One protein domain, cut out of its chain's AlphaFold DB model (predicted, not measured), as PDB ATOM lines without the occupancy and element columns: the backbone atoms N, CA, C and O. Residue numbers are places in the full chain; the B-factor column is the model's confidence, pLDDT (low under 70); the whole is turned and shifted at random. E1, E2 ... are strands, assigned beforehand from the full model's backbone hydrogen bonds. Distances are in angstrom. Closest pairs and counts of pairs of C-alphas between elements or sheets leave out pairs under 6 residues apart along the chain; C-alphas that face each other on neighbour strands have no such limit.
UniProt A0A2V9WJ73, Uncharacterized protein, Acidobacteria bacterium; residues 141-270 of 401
ATOM      1  N   VAL A 141      54.198  22.895 -32.341       91.88
ATOM      2  CA  VAL A 141      53.642  21.547 -32.439       91.88
ATOM      3  C   VAL A 141      53.575  20.945 -31.041       91.88
ATOM      4  O   VAL A 141      54.555  20.994 -30.296       91.88
ATOM      5  N   VAL A 142      52.445  20.326 -30.727       91.81
ATOM      6  CA  VAL A 142      52.187  19.599 -29.482       91.81
ATOM      7  C   VAL A 142      51.608  18.219 -29.788       91.81
ATOM      8  O   VAL A 142      51.188  17.934 -30.911       91.81
ATOM      9  N   MET A 143      51.593  17.343 -28.792       91.31
ATOM     10  CA  MET A 143      50.847  16.087 -28.829       91.31
ATOM     11  C   MET A 143      49.479  16.294 -28.183       91.31
ATOM     12  O   MET A 143      49.347  17.079 -27.251       91.31
ATOM     13  N   ASN A 144      48.470  15.568 -28.659       88.81
ATOM     14  CA  ASN A 144      47.148  15.552 -28.048       88.81
ATOM     15  C   ASN A 144      46.572  14.135 -27.992       88.81
ATOM     16  O   ASN A 144      46.777  13.332 -28.915       88.81
ATOM     17  N   GLY A 145      45.801  13.875 -26.941       86.44
ATOM     18  CA  GLY A 145      44.961  12.698 -26.777       86.44
ATOM     19  C   GLY A 145      45.671  11.473 -26.205       86.44
ATOM     20  O   GLY A 145      46.864  11.477 -25.880       86.44
ATOM     21  N   GLN A 146      44.891  10.399 -26.103       89.31
ATOM     22  CA  GLN A 146      45.279   9.161 -25.439       89.31
ATOM     23  C   GLN A 146      45.857   8.120 -26.400       89.31
ATOM     24  O   GLN A 146      45.363   7.911 -27.512       89.31
ATOM     25  N   TYR A 147      46.873   7.415 -25.913       91.44
ATOM     26  CA  TYR A 147      47.544   6.303 -26.560       91.44
ATOM     27  C   TYR A 147      47.530   5.092 -25.627       91.44
ATOM     28  O   TYR A 147      47.989   5.165 -24.486       91.44
ATOM     29  N   ASN A 148      47.014   3.970 -26.117       91.44
ATOM     30  CA  ASN A 148      46.848   2.737 -25.358       91.44
ATOM     31  C   ASN A 148      47.976   1.755 -25.675       91.44
ATOM     32  O   ASN A 148      48.260   1.476 -26.843       91.44
ATOM     33  N   GLY A 149      48.608   1.232 -24.626       88.00
ATOM     34  CA  GLY A 149      49.569   0.142 -24.699       88.00
ATOM     35  C   GLY A 149      48.901  -1.213 -24.462       88.00
ATOM     36  O   GLY A 149      47.762  -1.306 -24.007       88.00
ATOM     37  N   SER A 150      49.628  -2.292 -24.743       76.19
ATOM     38  CA  SER A 150      49.116  -3.665 -24.620       76.19
ATOM     39  C   SER A 150      48.987  -4.173 -23.177       76.19
ATOM     40  O   SER A 150      48.358  -5.202 -22.952       76.19
ATOM     41  N   SER A 151      49.579  -3.488 -22.194       75.12
ATOM     42  CA  SER A 151      49.668  -3.936 -20.794       75.12
ATOM     43  C   SER A 151      48.681  -3.241 -19.844       75.12
ATOM     44  O   SER A 151      48.933  -3.188 -18.643       75.12
ATOM     45  N   GLY A 152      47.613  -2.623 -20.366       82.12
ATOM     46  CA  GLY A 152      46.702  -1.767 -19.582       82.12
ATOM     47  C   GLY A 152      47.292  -0.399 -19.207       82.12
ATOM     48  O   GLY A 152      46.602   0.443 -18.637       82.12
ATOM     49  N   LEU A 153      48.556  -0.170 -19.565       87.75
ATOM     50  CA  LEU A 153      49.233   1.114 -19.492       87.75
ATOM     51  C   LEU A 153      48.727   2.000 -20.631       87.75
ATOM     52  O   LEU A 153      48.724   1.586 -21.794       87.75
ATOM     53  N   TRP A 154      48.339   3.223 -20.314       89.44
ATOM     54  CA  TRP A 154      47.979   4.224 -21.304       89.44
ATOM     55  C   TRP A 154      48.596   5.562 -20.952       89.44
ATOM     56  O   TRP A 154      48.957   5.845 -19.808       89.44
ATOM     57  N   ILE A 155      48.763   6.367 -21.986       90.56
ATOM     58  CA  ILE A 155      49.419   7.656 -21.911       90.56
ATOM     59  C   ILE A 155      48.476   8.678 -22.501       90.56
ATOM     60  O   ILE A 155      47.899   8.437 -23.558       90.56
ATOM     61  N   ASN A 156      48.332   9.815 -21.842       88.94
ATOM     62  CA  ASN A 156      47.528  10.909 -22.348       88.94
ATOM     63  C   ASN A 156      48.372  12.165 -22.490       88.94
ATOM     64  O   ASN A 156      49.005  12.598 -21.529       88.94
ATOM     65  N   PHE A 157      48.392  12.725 -23.693       90.44
ATOM     66  CA  PHE A 157      49.102  13.958 -23.988       90.44
ATOM     67  C   PHE A 157      48.143  15.140 -23.956       90.44
ATOM     68  O   PHE A 157      47.129  15.138 -24.651       90.44
ATOM     69  N   GLY A 158      48.517  16.164 -23.196       83.12
ATOM     70  CA  GLY A 158      48.008  17.519 -23.338       83.12
ATOM     71  C   GLY A 158      49.033  18.426 -24.021       83.12
ATOM     72  O   GLY A 158      50.097  17.987 -24.467       83.12
ATOM     73  N   LYS A 159      48.739  19.728 -24.055       80.38
ATOM     74  CA  LYS A 159      49.560  20.735 -24.753       80.38
ATOM     75  C   LYS A 159      51.017  20.769 -24.274       80.38
ATOM     76  O   LYS A 159      51.922  20.877 -25.092       80.38
ATOM     77  N   GLU A 160      51.248  20.637 -22.969       79.56
ATOM     78  CA  GLU A 160      52.595  20.748 -22.372       79.56
ATOM     79  C   GLU A 160      52.950  19.604 -21.412       79.56
ATOM     80  O   GLU A 160      54.098  19.477 -20.974       79.56
ATOM     81  N   SER A 161      51.978  18.749 -21.101       85.38
ATOM     82  CA  SER A 161      52.136  17.638 -20.175       85.38
ATOM     83  C   SER A 161      51.720  16.308 -20.788       85.38
ATOM     84  O   SER A 161      50.940  16.229 -21.736       85.38
ATOM     85  N   VAL A 162      52.267  15.243 -20.225       89.56
ATOM     86  CA  VAL A 162      51.919  13.868 -20.520       89.56
ATOM     87  C   VAL A 162      51.659  13.142 -19.212       89.56
ATOM     88  O   VAL A 162      52.459  13.214 -18.284       89.56
ATOM     89  N   THR A 163      50.544  12.435 -19.133       88.56
ATOM     90  CA  THR A 163      50.179  11.629 -17.970       88.56
ATOM     91  C   THR A 163      50.336  10.158 -18.316       88.56
ATOM     92  O   THR A 163      49.848   9.712 -19.355       88.56
ATOM     93  N   VAL A 164      51.010   9.404 -17.449       87.94
ATOM     94  CA  VAL A 164      51.166   7.951 -17.578       87.94
ATOM     95  C   VAL A 164      50.268   7.271 -16.548       87.94
ATOM     96  O   VAL A 164      50.415   7.503 -15.350       87.94
ATOM     97  N   THR A 165      49.364   6.405 -17.002       86.56
ATOM     98  CA  THR A 165      48.377   5.731 -16.148       86.56
ATOM     99  C   THR A 165      48.426   4.223 -16.346       86.56
ATOM    100  O   THR A 165      48.624   3.741 -17.456       86.56
ATOM    101  N   GLY A 166      48.210   3.457 -15.274       85.00
ATOM    102  CA  GLY A 166      48.315   1.991 -15.299       85.00
ATOM    103  C   GLY A 166      49.728   1.480 -15.003       85.00
ATOM    104  O   GLY A 166      50.031   0.308 -15.212       85.00
ATOM    105  N   CYS A 167      50.603   2.355 -14.502       87.00
ATOM    106  CA  CYS A 167      51.942   2.015 -14.037       87.00
ATOM    107  C   CYS A 167      51.889   1.541 -12.571       87.00
ATOM    108  O   CYS A 167      52.117   2.304 -11.631       87.00
ATOM    109  N   GLY A 168      51.508   0.278 -12.362       86.12
ATOM    110  CA  GLY A 168      51.381  -0.309 -11.024       86.12
ATOM    111  C   GLY A 168      50.288   0.363 -10.183       86.12
ATOM    112  O   GLY A 168      49.155   0.508 -10.636       86.12
ATOM    113  N   LYS A 169      50.626   0.754  -8.946       83.94
ATOM    114  CA  LYS A 169      49.731   1.506  -8.037       83.94
ATOM    115  C   LYS A 169      50.039   3.006  -7.991       83.94
ATOM    116  O   LYS A 169      49.581   3.687  -7.074       83.94
ATOM    117  N   LEU A 170      50.850   3.507  -8.925       82.31
ATOM    118  CA  LEU A 170      51.128   4.935  -8.972       82.31
ATOM    119  C   LEU A 170      49.859   5.706  -9.317       82.31
ATOM    120  O   LEU A 170      49.094   5.339 -10.211       82.31
ATOM    121  N   VAL A 171      49.673   6.795  -8.591       79.69
ATOM    122  CA  VAL A 171      48.711   7.838  -8.902       79.69
ATOM    123  C   VAL A 171      49.202   8.534 -10.172       79.69
ATOM    124  O   VAL A 171      50.388   8.868 -10.242       79.69
ATOM    125  N   PRO A 172      48.338   8.734 -11.180       78.19
ATOM    126  CA  PRO A 172      48.726   9.417 -12.405       78.19
ATOM    127  C   PRO A 172      49.256  10.821 -12.114       78.19
ATOM    128  O   PRO A 172      48.590  11.623 -11.460       78.19
ATOM    129  N   GLU A 173      50.445  11.119 -12.628       74.06
ATOM    130  CA  GLU A 173      51.098  12.419 -12.497       74.06
ATOM    131  C   GLU A 173      51.382  13.003 -13.885       74.06
ATOM    132  O   GLU A 173      51.649  12.276 -14.847       74.06
ATOM    133  N   SER A 174      51.293  14.328 -13.997       82.25
ATOM    134  CA  SER A 174      51.575  15.066 -15.227       82.25
ATOM    135  C   SER A 174      53.067  15.363 -15.344       82.25
ATOM    136  O   SER A 174      53.610  16.189 -14.616       82.25
ATOM    137  N   LEU A 175      53.720  14.725 -16.307       86.12
ATOM    138  CA  LEU A 175      55.123  14.930 -16.646       86.12
ATOM    139  C   LEU A 175      55.247  15.955 -17.774       86.12
ATOM    140  O   LEU A 175      54.444  15.969 -18.699       86.12
ATOM    141  N   SER A 176      56.274  16.802 -17.747       89.44
ATOM    142  CA  SER A 176      56.539  17.710 -18.875       89.44
ATOM    143  C   SER A 176      57.219  16.973 -20.030       89.44
ATOM    144  O   SER A 176      58.029  16.065 -19.813       89.44
ATOM    145  N   TYR A 177      56.935  17.386 -21.264       92.75
ATOM    146  CA  TYR A 177      57.589  16.823 -22.443       92.75
ATOM    147  C   TYR A 177      58.032  17.892 -23.444       92.75
ATOM    148  O   TYR A 177      57.610  19.046 -23.404       92.75
ATOM    149  N   THR A 178      58.915  17.501 -24.361       91.81
ATOM    150  CA  THR A 178      59.304  18.310 -25.518       91.81
ATOM    151  C   THR A 178      59.319  17.472 -26.787       91.81
ATOM    152  O   THR A 178      59.545  16.263 -26.748       91.81
ATOM    153  N   LEU A 179      59.111  18.120 -27.932       92.06
ATOM    154  CA  LEU A 179      59.225  17.491 -29.245       92.06
ATOM    155  C   LEU A 179      60.565  17.830 -29.894       92.06
ATOM    156  O   LEU A 179      61.043  18.961 -29.824       92.06
ATOM    157  N   THR A 180      61.181  16.849 -30.546       91.44
ATOM    158  CA  THR A 180      62.406  17.029 -31.328       91.44
ATOM    159  C   THR A 180      62.263  16.328 -32.668       91.44
ATOM    160  O   THR A 180      62.143  15.104 -32.738       91.44
ATOM    161  N   LYS A 181      62.300  17.108 -33.751       89.75
ATOM    162  CA  LYS A 181      62.286  16.583 -35.114       89.75
ATOM    163  C   LYS A 181      63.705  16.201 -35.537       89.75
ATOM    164  O   LYS A 181      64.609  17.031 -35.520       89.75
ATOM    165  N   LYS A 182      63.886  14.942 -35.933       89.06
ATOM    166  CA  LYS A 182      65.066  14.422 -36.634       89.06
ATOM    167  C   LYS A 182      64.665  13.994 -38.056       89.06
ATOM    168  O   LYS A 182      63.469  13.817 -38.328       89.06
ATOM    169  N   PRO A 183      65.627  13.799 -38.977       86.25
ATOM    170  CA  PRO A 183      65.336  13.183 -40.266       86.25
ATOM    171  C   PRO A 183      64.604  11.852 -40.063       86.25
ATOM    172  O   PRO A 183      65.065  10.996 -39.313       86.25
ATOM    173  N   ASN A 184      63.433  11.712 -40.684       84.62
ATOM    174  CA  ASN A 184      62.547  10.544 -40.632       84.62
ATOM    175  C   ASN A 184      62.046  10.121 -39.241       84.62
ATOM    176  O   ASN A 184      61.412   9.078 -39.124       84.62
ATOM    177  N   GLN A 185      62.268  10.916 -38.191       89.19
ATOM    178  CA  GLN A 185      61.858  10.549 -36.838       89.19
ATOM    179  C   GLN A 185      61.374  11.769 -36.060       89.19
ATOM    180  O   GLN A 185      62.003  12.826 -36.082       89.19
ATOM    181  N   LEU A 186      60.258  11.628 -35.353       92.81
ATOM    182  CA  LEU A 186      59.849  12.597 -34.343       92.81
ATOM    183  C   LEU A 186      60.039  11.966 -32.969       92.81
ATOM    184  O   LEU A 186      59.529  10.876 -32.716       92.81
ATOM    185  N   LEU A 187      60.794  12.647 -32.113       94.38
ATOM    186  CA  LEU A 187      61.073  12.221 -30.750       94.38
ATOM    187  C   LEU A 187      60.255  13.052 -29.764       94.38
ATOM    188  O   LEU A 187      60.253  14.280 -29.844       94.38
ATOM    189  N   ILE A 188      59.593  12.379 -28.829       95.56
ATOM    190  CA  ILE A 188      58.884  12.978 -27.703       95.56
ATOM    191  C   ILE A 188      59.730  12.703 -26.460       95.56
ATOM    192  O   ILE A 188      59.753  11.577 -25.968       95.56
ATOM    193  N   ASN A 189      60.452  13.706 -25.967       94.88
ATOM    194  CA  ASN A 189      61.286  13.575 -24.776       94.88
ATOM    195  C   ASN A 189      60.446  13.893 -23.542       94.88
ATOM    196  O   ASN A 189      60.031  15.037 -23.360       94.88
ATOM    197  N   VAL A 190      60.209  12.897 -22.696       94.31
ATOM    198  CA  VAL A 190      59.445  13.033 -21.457       94.31
ATOM    199  C   VAL A 190      60.413  13.175 -20.294       94.31
ATOM    200  O   VAL A 190      61.286  12.326 -20.089       94.31
ATOM    201  N   LYS A 191      60.271  14.256 -19.527       91.75
ATOM    202  CA  LYS A 191      61.030  14.426 -18.289       91.75
ATOM    203  C   LYS A 191      60.447  13.499 -17.233       91.75
ATOM    204  O   LYS A 191      59.249  13.524 -16.984       91.75
ATOM    205  N   ASN A 192      61.301  12.696 -16.622       89.06
ATOM    206  CA  ASN A 192      60.925  11.730 -15.602       89.06
ATOM    207  C   ASN A 192      62.092  11.537 -14.632       89.06
ATOM    208  O   ASN A 192      63.251  11.711 -15.014       89.06
ATOM    209  N   GLU A 193      61.778  11.157 -13.399       82.50
ATOM    210  CA  GLU A 193      62.759  10.774 -12.388       82.50
ATOM    211  C   GLU A 193      62.688   9.259 -12.131       82.50
ATOM    212  O   GLU A 193      61.587   8.709 -12.045       82.50
ATOM    213  N   PRO A 194      63.834   8.567 -11.975       84.75
ATOM    214  CA  PRO A 194      65.198   9.112 -11.946       84.75
ATOM    215  C   PRO A 194      65.764   9.472 -13.329       84.75
ATOM    216  O   PRO A 194      66.735  10.219 -13.412       84.75
ATOM    217  N   SER A 195      65.176   8.961 -14.410       86.25
ATOM    218  CA  SER A 195      65.676   9.176 -15.769       86.25
ATOM    219  C   SER A 195      64.560   9.548 -16.735       86.25
ATOM    220  O   SER A 195      63.528   8.872 -16.793       86.25
ATOM    221  N   ALA A 196      64.812  10.572 -17.551       92.69
ATOM    222  CA  ALA A 196      63.981  10.909 -18.699       92.69
ATOM    223  C   ALA A 196      63.909   9.737 -19.691       92.69
ATOM    224  O   ALA A 196      64.828   8.920 -19.783       92.69
ATOM    225  N   PHE A 197      62.828   9.681 -20.460       93.69
ATOM    226  CA  PHE A 197      62.635   8.675 -21.498       93.69
ATOM    227  C   PHE A 197      62.070   9.305 -22.766       93.69
ATOM    228  O   PHE A 197      61.579  10.434 -22.756       93.69
ATOM    229  N   VAL A 198      62.182   8.592 -23.886       95.00
ATOM    230  CA  VAL A 198      61.860   9.135 -25.208       95.00
ATOM    231  C   VAL A 198      60.932   8.189 -25.951       95.00
ATOM    232  O   VAL A 198      61.233   7.003 -26.068       95.00
ATOM    233  N   PHE A 199      59.841   8.719 -26.498       95.50
ATOM    234  CA  PHE A 199      59.078   8.026 -27.534       95.50
ATOM    235  C   PHE A 199      59.575   8.425 -28.909       95.50
ATOM    236  O   PHE A 199      59.856   9.594 -29.164       95.50
ATOM    237  N   SER A 200      59.601   7.465 -29.819       94.06
ATOM    238  CA  SER A 200      59.641   7.735 -31.247       94.06
ATOM    239  C   SER A 200      58.248   7.566 -31.835       94.06
ATOM    240  O   SER A 200      57.553   6.606 -31.514       94.06
ATOM    241  N   MET A 201      57.823   8.517 -32.663       92.38
ATOM    242  CA  MET A 201      56.569   8.400 -33.397       92.38
ATOM    243  C   MET A 201      56.819   7.775 -34.767       92.38
ATOM    244  O   MET A 201      57.610   8.298 -35.559       92.38
ATOM    245  N   GLU A 202      56.120   6.679 -35.032       86.75
ATOM    246  CA  GLU A 202      56.159   5.952 -36.297       86.75
ATOM    247  C   GLU A 202      55.273   6.617 -37.362       86.75
ATOM    248  O   GLU A 202      54.441   7.486 -37.080       86.75
ATOM    249  N   SER A 203      55.443   6.211 -38.624       80.31
ATOM    250  CA  SER A 203      54.653   6.729 -39.752       80.31
ATOM    251  C   SER A 203      53.162   6.394 -39.650       80.31
ATOM    252  O   SER A 203      52.330   7.127 -40.177       80.31
ATOM    253  N   ASP A 204      52.813   5.310 -38.956       79.19
ATOM    254  CA  ASP A 204      51.430   4.913 -38.672       79.19
ATOM    255  C   ASP A 204      50.827   5.649 -37.456       79.19
ATOM    256  O   ASP A 204      49.713   5.344 -37.026       79.19
ATOM    257  N   LYS A 205      51.543   6.658 -36.936       85.75
ATOM    258  CA  LYS A 205      51.178   7.485 -35.780       85.75
ATOM    259  C   LYS A 205      51.147   6.727 -34.449       85.75
ATOM    260  O   LYS A 205      50.574   7.245 -33.483       85.75
ATOM    261  N   LYS A 206      51.750   5.537 -34.372       91.25
ATOM    262  CA  LYS A 206      52.037   4.867 -33.102       91.25
ATOM    263  C   LYS A 206      53.244   5.489 -32.418       91.25
ATOM    264  O   LYS A 206      54.093   6.120 -33.050       91.25
ATOM    265  N   LEU A 207      53.309   5.298 -31.107       94.19
ATOM    266  CA  LEU A 207      54.442   5.687 -30.282       94.19
ATOM    267  C   LEU A 207      55.190   4.437 -29.841       94.19
ATOM    268  O   LEU A 207      54.586   3.517 -29.302       94.19
ATOM    269  N   VAL A 208      56.504   4.428 -30.022       94.19
ATOM    270  CA  VAL A 208      57.391   3.368 -29.542       94.19
ATOM    271  C   VAL A 208      58.334   3.960 -28.514       94.19
ATOM    272  O   VAL A 208      59.104   4.873 -28.820       94.19
ATOM    273  N   GLY A 209      58.236   3.468 -27.285       92.69
ATOM    274  CA  GLY A 209      59.103   3.848 -26.183       92.69
ATOM    275  C   GLY A 209      60.292   2.906 -25.979       92.69
ATOM    276  O   GLY A 209      60.483   1.954 -26.737       92.69
ATOM    277  N   PRO A 210      61.111   3.166 -24.948       92.31
ATOM    278  CA  PRO A 210      62.383   2.475 -24.734       92.31
ATOM    279  C   PRO A 210      62.253   1.105 -24.047       92.31
ATOM    280  O   PRO A 210      63.265   0.458 -23.787       92.31
ATOM    281  N   GLY A 211      61.038   0.659 -23.716       90.38
ATOM    282  CA  GLY A 211      60.797  -0.548 -22.930       90.38
ATOM    283  C   GLY A 211      60.737  -0.263 -21.422       90.38
ATOM    284  O   GLY A 211      60.122   0.724 -21.014       90.38
ATOM    285  N   PRO A 212      61.291  -1.138 -20.561       91.19
ATOM    286  CA  PRO A 212      61.177  -0.995 -19.111       91.19
ATOM    287  C   PRO A 212      61.917   0.235 -18.569       91.19
ATOM    288  O   PRO A 212      63.134   0.341 -18.720       91.19
ATOM    289  N   ILE A 213      61.197   1.112 -17.872       91.62
ATOM    290  CA  ILE A 213      61.745   2.285 -17.181       91.62
ATOM    291  C   ILE A 213      61.234   2.362 -15.746       91.62
ATOM    292  O   ILE A 213      60.184   1.806 -15.427       91.62
ATOM    293  N   ASP A 214      61.955   3.086 -14.898       91.56
ATOM    294  CA  ASP A 214      61.512   3.400 -13.544       91.56
ATOM    295  C   ASP A 214      60.813   4.762 -13.538       91.56
ATOM    296  O   ASP A 214      61.368   5.757 -14.008       91.56
ATOM    297  N   ILE A 215      59.585   4.798 -13.023       89.25
ATOM    298  CA  ILE A 215      58.792   6.018 -12.860       89.25
ATOM    299  C   ILE A 215      58.633   6.268 -11.368       89.25
ATOM    300  O   ILE A 215      58.102   5.432 -10.631       89.25
ATOM    301  N   LYS A 216      59.123   7.417 -10.911       87.56
ATOM    302  CA  LYS A 216      58.862   7.928  -9.569       87.56
ATOM    303  C   LYS A 216      57.512   8.644  -9.562       87.56
ATOM    304  O   LYS A 216      57.233   9.434 -10.451       87.56
ATOM    305  N   GLY A 217      56.709   8.377  -8.542       84.94
ATOM    306  CA  GLY A 217      55.431   9.041  -8.326       84.94
ATOM    307  C   GLY A 217      54.950   8.839  -6.896       84.94
ATOM    308  O   GLY A 217      55.743   8.639  -5.966       84.94
ATOM    309  N   GLN A 218      53.635   8.865  -6.716       82.56
ATOM    310  CA  GLN A 218      52.995   8.673  -5.419       82.56
ATOM    311  C   GLN A 218      52.041   7.483  -5.456       82.56
ATOM    312  O   GLN A 218      51.445   7.187  -6.483       82.56
ATOM    313  N   THR A 219      51.870   6.803  -4.328       86.31
ATOM    314  CA  THR A 219      50.799   5.821  -4.118       86.31
ATOM    315  C   THR A 219      49.915   6.291  -2.977       86.31
ATOM    316  O   THR A 219      50.397   6.910  -2.027       86.31
ATOM    317  N   ILE A 220      48.630   5.953  -3.033       81.88
ATOM    318  CA  ILE A 220      47.728   6.132  -1.895       81.88
ATOM    319  C   ILE A 220      48.054   5.041  -0.869       81.88
ATOM    320  O   ILE A 220      48.025   3.854  -1.197       81.88
ATOM    321  N   VAL A 221      48.406   5.440   0.353       89.25
ATOM    322  CA  VAL A 221      48.713   4.535   1.478       89.25
ATOM    323  C   VAL A 221      47.605   4.492   2.530       89.25
ATOM    324  O   VAL A 221      47.621   3.629   3.401       89.25
ATOM    325  N   GLY A 222      46.629   5.394   2.444       85.00
ATOM    326  CA  GLY A 222      45.484   5.457   3.347       85.00
ATOM    327  C   GLY A 222      44.542   6.599   2.987       85.00
ATOM    328  O   GLY A 222      44.754   7.285   1.989       85.00
ATOM    329  N   TYR A 223      43.520   6.812   3.815       84.19
ATOM    330  CA  TYR A 223      42.576   7.921   3.685       84.19
ATOM    331  C   TYR A 223      42.340   8.564   5.050       84.19
ATOM    332  O   TYR A 223      42.138   7.862   6.042       84.19
ATOM    333  N   ASN A 224      42.332   9.893   5.089       79.38
ATOM    334  CA  ASN A 224      41.759  10.652   6.187       79.38
ATOM    335  C   ASN A 224      40.256  10.783   5.942       79.38
ATOM    336  O   ASN A 224      39.828  11.230   4.882       79.38
ATOM    337  N   ASN A 225      39.451  10.393   6.927       84.56
ATOM    338  CA  ASN A 225      38.001  10.509   6.838       84.56
ATOM    339  C   ASN A 225      37.571  11.800   7.527       84.56
ATOM    340  O   ASN A 225      37.693  11.922   8.749       84.56
ATOM    341  N   VAL A 226      37.064  12.751   6.749       79.94
ATOM    342  CA  VAL A 226      36.574  14.036   7.247       79.94
ATOM    343  C   VAL A 226      35.064  14.082   7.054       79.94
ATOM    344  O   VAL A 226      34.560  13.915   5.947       79.94
ATOM    345  N   TRP A 227      34.323  14.284   8.140       80.75
ATOM    346  CA  TRP A 227      32.882  14.511   8.056       80.75
ATOM    347  C   TRP A 227      32.624  15.969   7.676       80.75
ATOM    348  O   TRP A 227      33.041  16.873   8.402       80.75
ATOM    349  N   MET A 228      31.935  16.199   6.560       77.62
ATOM    350  CA  MET A 228      31.549  17.534   6.103       77.62
ATOM    351  C   MET A 228      30.065  17.769   6.362       77.62
ATOM    352  O   MET A 228      29.219  16.975   5.953       77.62
ATOM    353  N   GLN A 229      29.752  18.869   7.052       82.00
ATOM    354  CA  GLN A 229      28.378  19.294   7.304       82.00
ATOM    355  C   GLN A 229      27.866  20.144   6.140       82.00
ATOM    356  O   GLN A 229      28.568  21.029   5.655       82.00
ATOM    357  N   GLU A 230      26.638  19.884   5.699       76.44
ATOM    358  CA  GLU A 230      25.999  20.647   4.631       76.44
ATOM    359  C   GLU A 230      25.447  21.979   5.168       76.44
ATOM    360  O   GLU A 230      24.792  22.026   6.216       76.44
ATOM    361  N   TYR A 231      25.704  23.071   4.442       72.06
ATOM    362  CA  TYR A 231      25.214  24.412   4.767       72.06
ATOM    363  C   TYR A 231      24.334  24.939   3.635       72.06
ATOM    364  O   TYR A 231      24.719  24.893   2.468       72.06
ATOM    365  N   ARG A 232      23.186  25.525   3.985       68.56
ATOM    366  CA  ARG A 232      22.296  26.214   3.044       68.56
ATOM    367  C   ARG A 232      22.142  27.662   3.489       68.56
ATOM    368  O   ARG A 232      21.704  27.924   4.606       68.56
ATOM    369  N   ASN A 233      22.534  28.608   2.632       74.25
ATOM    370  CA  ASN A 233      22.564  30.045   2.946       74.25
ATOM    371  C   ASN A 233      23.366  30.380   4.225       74.25
ATOM    372  O   ASN A 233      22.958  31.228   5.012       74.25
ATOM    373  N   GLY A 234      24.483  29.679   4.461       67.81
ATOM    374  CA  GLY A 234      25.341  29.895   5.634       67.81
ATOM    375  C   GLY A 234      24.813  29.309   6.950       67.81
ATOM    376  O   GLY A 234      25.484  29.427   7.973       67.81
ATOM    377  N   VAL A 235      23.656  28.639   6.945       68.88
ATOM    378  CA  VAL A 235      23.089  27.958   8.120       68.88
ATOM    379  C   VAL A 235      23.273  26.445   7.958       68.88
ATOM    380  O   VAL A 235      22.992  25.925   6.873       68.88
ATOM    381  N   PRO A 236      23.758  25.719   8.988       68.62
ATOM    382  CA  PRO A 236      23.875  24.268   8.917       68.62
ATOM    383  C   PRO A 236      22.491  23.663   8.688       68.62
ATOM    384  O   PRO A 236      21.533  23.992   9.393       68.62
ATOM    385  N   GLN A 237      22.376  22.797   7.687       68.94
ATOM    386  CA  GLN A 237      21.099  22.196   7.342       68.94
ATOM    387  C   GLN A 237      20.706  21.193   8.433       68.94
ATOM    388  O   GLN A 237      21.286  20.116   8.560       68.94
ATOM    389  N   ALA A 238      19.719  21.567   9.242       62.88
ATOM    390  CA  ALA A 238      19.090  20.702  10.225       62.88
ATOM    391  C   ALA A 238      17.586  20.641   9.926       62.88
ATOM    392  O   ALA A 238      16.899  21.659   9.976       62.88
ATOM    393  N   GLY A 239      17.083  19.443   9.612       55.16
ATOM    394  CA  GLY A 239      15.662  19.187   9.348       55.16
ATOM    395  C   GLY A 239      15.324  18.965   7.867       55.16
ATOM    396  O   GLY A 239      15.820  19.659   6.984       55.16
ATOM    397  N   GLY A 240      14.474  17.963   7.612       62.94
ATOM    398  CA  GLY A 240      14.129  17.426   6.289       62.94
ATOM    399  C   GLY A 240      14.200  15.890   6.272       62.94
ATOM    400  O   GLY A 240      14.135  15.259   7.325       62.94
ATOM    401  N   THR A 241      14.374  15.276   5.094       55.47
ATOM    402  CA  THR A 241      14.587  13.816   4.931       55.47
ATOM    403  C   THR A 241      15.868  13.295   5.594       55.47
ATOM    404  O   THR A 241      16.001  12.090   5.794       55.47
ATOM    405  N   CYS A 242      16.799  14.175   5.970       60.19
ATOM    406  CA  CYS A 242      17.959  13.838   6.787       60.19
ATOM    407  C   CYS A 242      17.683  14.184   8.263       60.19
ATOM    408  O   CYS A 242      17.591  15.349   8.655       60.19
ATOM    409  N   ALA A 243      17.527  13.142   9.086       57.34
ATOM    410  CA  ALA A 243      17.228  13.206  10.518       57.34
ATOM    411  C   ALA A 243      18.426  13.719  11.346       57.34
ATOM    412  O   ALA A 243      19.069  12.967  12.073       57.34
ATOM    413  N   GLY A 244      18.758  15.006  11.212       58.97
ATOM    414  CA  GLY A 244      19.721  15.705  12.076       58.97
ATOM    415  C   GLY A 244      21.204  15.553  11.715       58.97
ATOM    416  O   GLY A 244      22.023  16.249  12.302       58.97
ATOM    417  N   ASN A 245      21.550  14.723  10.726       62.22
ATOM    418  CA  ASN A 245      22.916  14.541  10.219       62.22
ATOM    419  C   ASN A 245      22.961  14.766   8.697       62.22
ATOM    420  O   ASN A 245      23.218  13.842   7.927       62.22
ATOM    421  N   CYS A 246      22.666  15.986   8.245       71.56
ATOM    422  CA  CYS A 246      22.868  16.348   6.839       71.56
ATOM    423  C   CYS A 246      24.366  16.652   6.640       71.56
ATOM    424  O   CYS A 246      24.863  17.740   6.940       71.56
ATOM    425  N   GLY A 247      25.104  15.620   6.239       73.25
ATOM    426  CA  GLY A 247      26.533  15.671   5.974       73.25
ATOM    427  C   GLY A 247      26.991  14.435   5.210       73.25
ATOM    428  O   GLY A 247      26.235  13.475   5.043       73.25
ATOM    429  N   TYR A 248      28.223  14.466   4.728       78.00
ATOM    430  CA  TYR A 248      28.832  13.365   3.990       78.00
ATOM    431  C   TYR A 248      30.282  13.169   4.424       78.00
ATOM    432  O   TYR A 248      30.949  14.099   4.880       78.00
ATOM    433  N   TRP A 249      30.770  11.937   4.300       79.12
ATOM    434  CA  TRP A 249      32.186  11.644   4.483       79.12
ATOM    435  C   TRP A 249      32.951  12.027   3.222       79.12
ATOM    436  O   TRP A 249      32.614  11.585   2.124       79.12
ATOM    437  N   VAL A 250      33.994  12.828   3.398       76.75
ATOM    438  CA  VAL A 250      35.041  13.038   2.403       76.75
ATOM    439  C   VAL A 250      36.230  12.171   2.789       76.75
ATOM    440  O   VAL A 250      36.636  12.124   3.953       76.75
ATOM    441  N   HIS A 251      36.753  11.451   1.804       76.56
ATOM    442  CA  HIS A 251      37.911  10.582   1.948       76.56
ATOM    443  C   HIS A 251      39.114  11.260   1.297       76.56
ATOM    444  O   HIS A 251      39.287  11.174   0.082       76.56
ATOM    445  N   ASP A 252      39.947  11.913   2.102       73.81
ATOM    446  CA  ASP A 252      41.150  12.584   1.618       73.81
ATOM    447  C   ASP A 252      42.305  11.574   1.538       73.81
ATOM    448  O   ASP A 252      42.740  11.057   2.573       73.81
ATOM    449  N   PRO A 253      42.813  11.239   0.340       77.88
ATOM    450  CA  PRO A 253      43.887  10.264   0.192       77.88
ATOM    451  C   PRO A 253      45.193  10.745   0.839       77.88
ATOM    452  O   PRO A 253      45.625  11.883   0.664       77.88
ATOM    453  N   ILE A 254      45.855   9.837   1.555       76.38
ATOM    454  CA  ILE A 254      47.203  10.021   2.096       76.38
ATOM    455  C   ILE A 254      48.189   9.425   1.096       76.38
ATOM    456  O   ILE A 254      48.123   8.230   0.792       76.38
ATOM    457  N   TYR A 255      49.117  10.244   0.612       83.81
ATOM    458  CA  TYR A 255      50.100   9.853  -0.395       83.81
ATOM    459  C   TYR A 255      51.466   9.544   0.221       83.81
ATOM    460  O   TYR A 255      51.901  10.205   1.163       83.81
ATOM    461  N   ALA A 256      52.171   8.565  -0.347       81.06
ATOM    462  CA  ALA A 256      53.579   8.298  -0.057       81.06
ATOM    463  C   ALA A 256      54.375   8.122  -1.361       81.06
ATOM    464  O   ALA A 256      53.823   7.607  -2.341       81.06
ATOM    465  N   PRO A 257      55.662   8.520  -1.400       90.12
ATOM    466  CA  PRO A 257      56.494   8.353  -2.585       90.12
ATOM    467  C   PRO A 257      56.713   6.869  -2.893       90.12
ATOM    468  O   PRO A 257      56.982   6.066  -1.998       90.12
ATOM    469  N   LYS A 258      56.632   6.511  -4.175       89.94
ATOM    470  CA  LYS A 258      56.918   5.162  -4.669       89.94
ATOM    471  C   LYS A 258      57.545   5.228  -6.057       89.94
ATOM    472  O   LYS A 258      57.208   6.097  -6.855       89.94
ATOM    473  N   THR A 259      58.431   4.287  -6.348       91.94
ATOM    474  CA  THR A 259      58.961   4.060  -7.695       91.94
ATOM    475  C   THR A 259      58.436   2.728  -8.209       91.94
ATOM    476  O   THR A 259      58.511   1.728  -7.495       91.94
ATOM    477  N   GLU A 260      57.892   2.717  -9.425       91.56
ATOM    478  CA  GLU A 260      57.448   1.501 -10.115       91.56
ATOM    479  C   GLU A 260      58.220   1.308 -11.420       91.56
ATOM    480  O   GLU A 260      58.545   2.268 -12.122       91.56
ATOM    481  N   ARG A 261      58.473   0.042 -11.760       92.75
ATOM    482  CA  ARG A 261      59.079  -0.370 -13.030       92.75
ATOM    483  C   ARG A 261      57.968  -0.605 -14.052       92.75
ATOM    484  O   ARG A 261      57.198  -1.552 -13.910       92.75
ATOM    485  N   CYS A 262      57.906   0.206 -15.103       90.00
ATOM    486  CA  CYS A 262      56.834   0.166 -16.099       90.00
ATOM    487  C   CYS A 262      57.358  -0.059 -17.514       90.00
ATOM    488  O   CYS A 262      58.376   0.495 -17.923       90.00
ATOM    489  N   ALA A 263      56.662  -0.913 -18.266       90.69
ATOM    490  CA  ALA A 263      57.037  -1.294 -19.622       90.69
ATOM    491  C   ALA A 263      56.476  -0.293 -20.642       90.69
ATOM    492  O   ALA A 263      55.356  -0.436 -21.129       90.69
ATOM    493  N   ILE A 264      57.269   0.718 -20.982       90.75
ATOM    494  CA  ILE A 264      56.927   1.735 -21.977       90.75
ATOM    495  C   ILE A 264      57.283   1.199 -23.372       90.75
ATOM    496  O   ILE A 264      58.337   1.497 -23.927       90.75
ATOM    497  N   GLY A 265      56.415   0.331 -23.897       88.94
ATOM    498  CA  GLY A 265      56.568  -0.328 -25.198       88.94
ATOM    499  C   GLY A 265      55.927   0.449 -26.350       88.94
ATOM    500  O   GLY A 265      56.178   1.640 -26.527       88.94
ATOM    501  N   ALA A 266      55.100  -0.235 -27.142       92.62
ATOM    502  CA  ALA A 266      54.346   0.369 -28.235       92.62
ATOM    503  C   ALA A 266      52.950   0.811 -27.772       92.62
ATOM    504  O   ALA A 266      52.246   0.061 -27.093       92.62
ATOM    505  N   PHE A 267      52.541   2.006 -28.188       93.25
ATOM    506  CA  PHE A 267      51.232   2.577 -27.913       93.25
ATOM    507  C   PHE A 267      50.560   3.007 -29.214       93.25
ATOM    508  O   PHE A 267      51.148   3.715 -30.034       93.25
ATOM    509  N   ALA A 268      49.309   2.602 -29.394       91.62
ATOM    510  CA  ALA A 268      48.476   3.024 -30.512       91.62
ATOM    511  C   ALA A 268      47.499   4.106 -30.060       91.62
ATOM    512  O   ALA A 268      47.127   4.156 -28.890       91.62
ATOM    513  N   GLN A 269      47.065   4.967 -30.980       88.75
ATOM    514  CA  GLN A 269      46.017   5.940 -30.674       88.75
ATOM    515  C   GLN A 269      44.776   5.213 -30.162       88.75
ATOM    516  O   GLN A 269      44.354   4.217 -30.756       88.75
ATOM    517  N   ALA A 270      44.197   5.709 -29.070       81.44
ATOM    518  CA  ALA A 270      42.902   5.229 -28.629       81.44
ATOM    519  C   ALA A 270      41.891   5.422 -29.769       81.44
ATOM    520  O   ALA A 270      41.829   6.492 -30.383       81.44
TER     521      ALA A 270
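AT A GLANCE: This is residues 141 to 270 of the 401 residues of an uncharacterized protein of Acidobacteria bacterium (UniProt A0A2V9WJ73). A small closed barrel of eight strands is drawn out on one side into a long two-stranded arm, made by E7 and E8 running on beyond the ring together as one hairpin. The shorter strands E1 to E6 build the ring with one end of E7 and one end of E8, while the loop at the arm's far tip sticks out with its residues 239 to 244. The printed part has 130 residues with eight named strands, E1 to E8, and no named helix; the class is all strand. Round the ring run E1 E2 E3 E4 E5 E6 E7 E8 and back to E1, each pair of neighbours antiparallel. The whole is only just loose, close to extended, with a radius of gyration of the C-alphas of 21.0 A, and it spans 70 by 28 by 23 A, the arm making the length.

HOW THE PARTS SIT: The barrel begins with the hairpin of E1, residues 141 to 149, and E2, residues 154 to 157, antiparallel at 169 degrees, where N 147 and O 155 are 2.8 A apart, within hydrogen-bond range. E3, residues 161 to 165, lies on the other side of E2, antiparallel at 167 degrees, with N 156 and O 163 at 2.9 A. E4, residues 174 to 182, is the next antiparallel neighbour, at 115 degrees, with N 162 and O 175 at 2.8 A. The pairing of E4 is staggered: its residues 174 to 176 pair with E3, and its residues 177 to 182 pair with E5, residues 185 to 190. E4 and E5 form a hairpin at 157 degrees, with N 180 and O 187 at 2.8 A. E6, residues 197 to 201, is antiparallel to E5 at 149 degrees, with N 188 and O 199 at 2.8 A. E7, residues 207 to 229, is beside E6 with its residues 207 to 209, where N 200 and O 208 are 2.8 A apart. E8, residues 247 to 269, is antiparallel to E7 at 175 degrees, and their pairing runs from N 207 and O 267, 2.9 A, to N 228 and O 248, 2.9 A. E8 closes the barrel on E1, with N 148 and O 268 at 2.8 A. E1 and E4 have 2 pairs of C-alphas within 8 A, the closest being those of Val 142 and Leu 179, 7.4 A apart. Among the pairs that stay apart are E2 and E6, and E4 and E8.

IN THESE COORDINATES: E1 begins at C-alpha 141, (53.642, 21.547, -32.439), measures 23.1 A from first to last C-alpha and bends by 64 degrees at residue 145. E2, E3, E5 and E6 are shorter, with 4, 5, 6 and 5 residues, and E4 measures 25.3 A. E7 and E8 are the longest strands, 23 residues each, of 47.7 A and 42.6 A. E7 bends by 102 degrees at residue 210 and ends at C-alpha 229, (28.378, 19.294, 7.304). E8 bends by 122 degrees at residue 266 and ends at C-alpha 269, (46.017, 5.940, -30.674). These three strands form, with the others, one meander, each strand the antiparallel neighbour of the one before.

THE WHOLE: The two C-alphas farthest apart, those of Pro 183 and Gly 239, are 70.5 A apart. The printed part has no cut. The link from E7 to E8 is long, with 17 residues, 230 to 246, whose C-alphas lie 31 to 41 A from the mean of all C-alphas. Within it, residues 231 to 232 pair with residues 235 to 236, antiparallel. The mean pLDDT of the printed part is 84.1, and residue 232 and residues 234 to 245 are under 70.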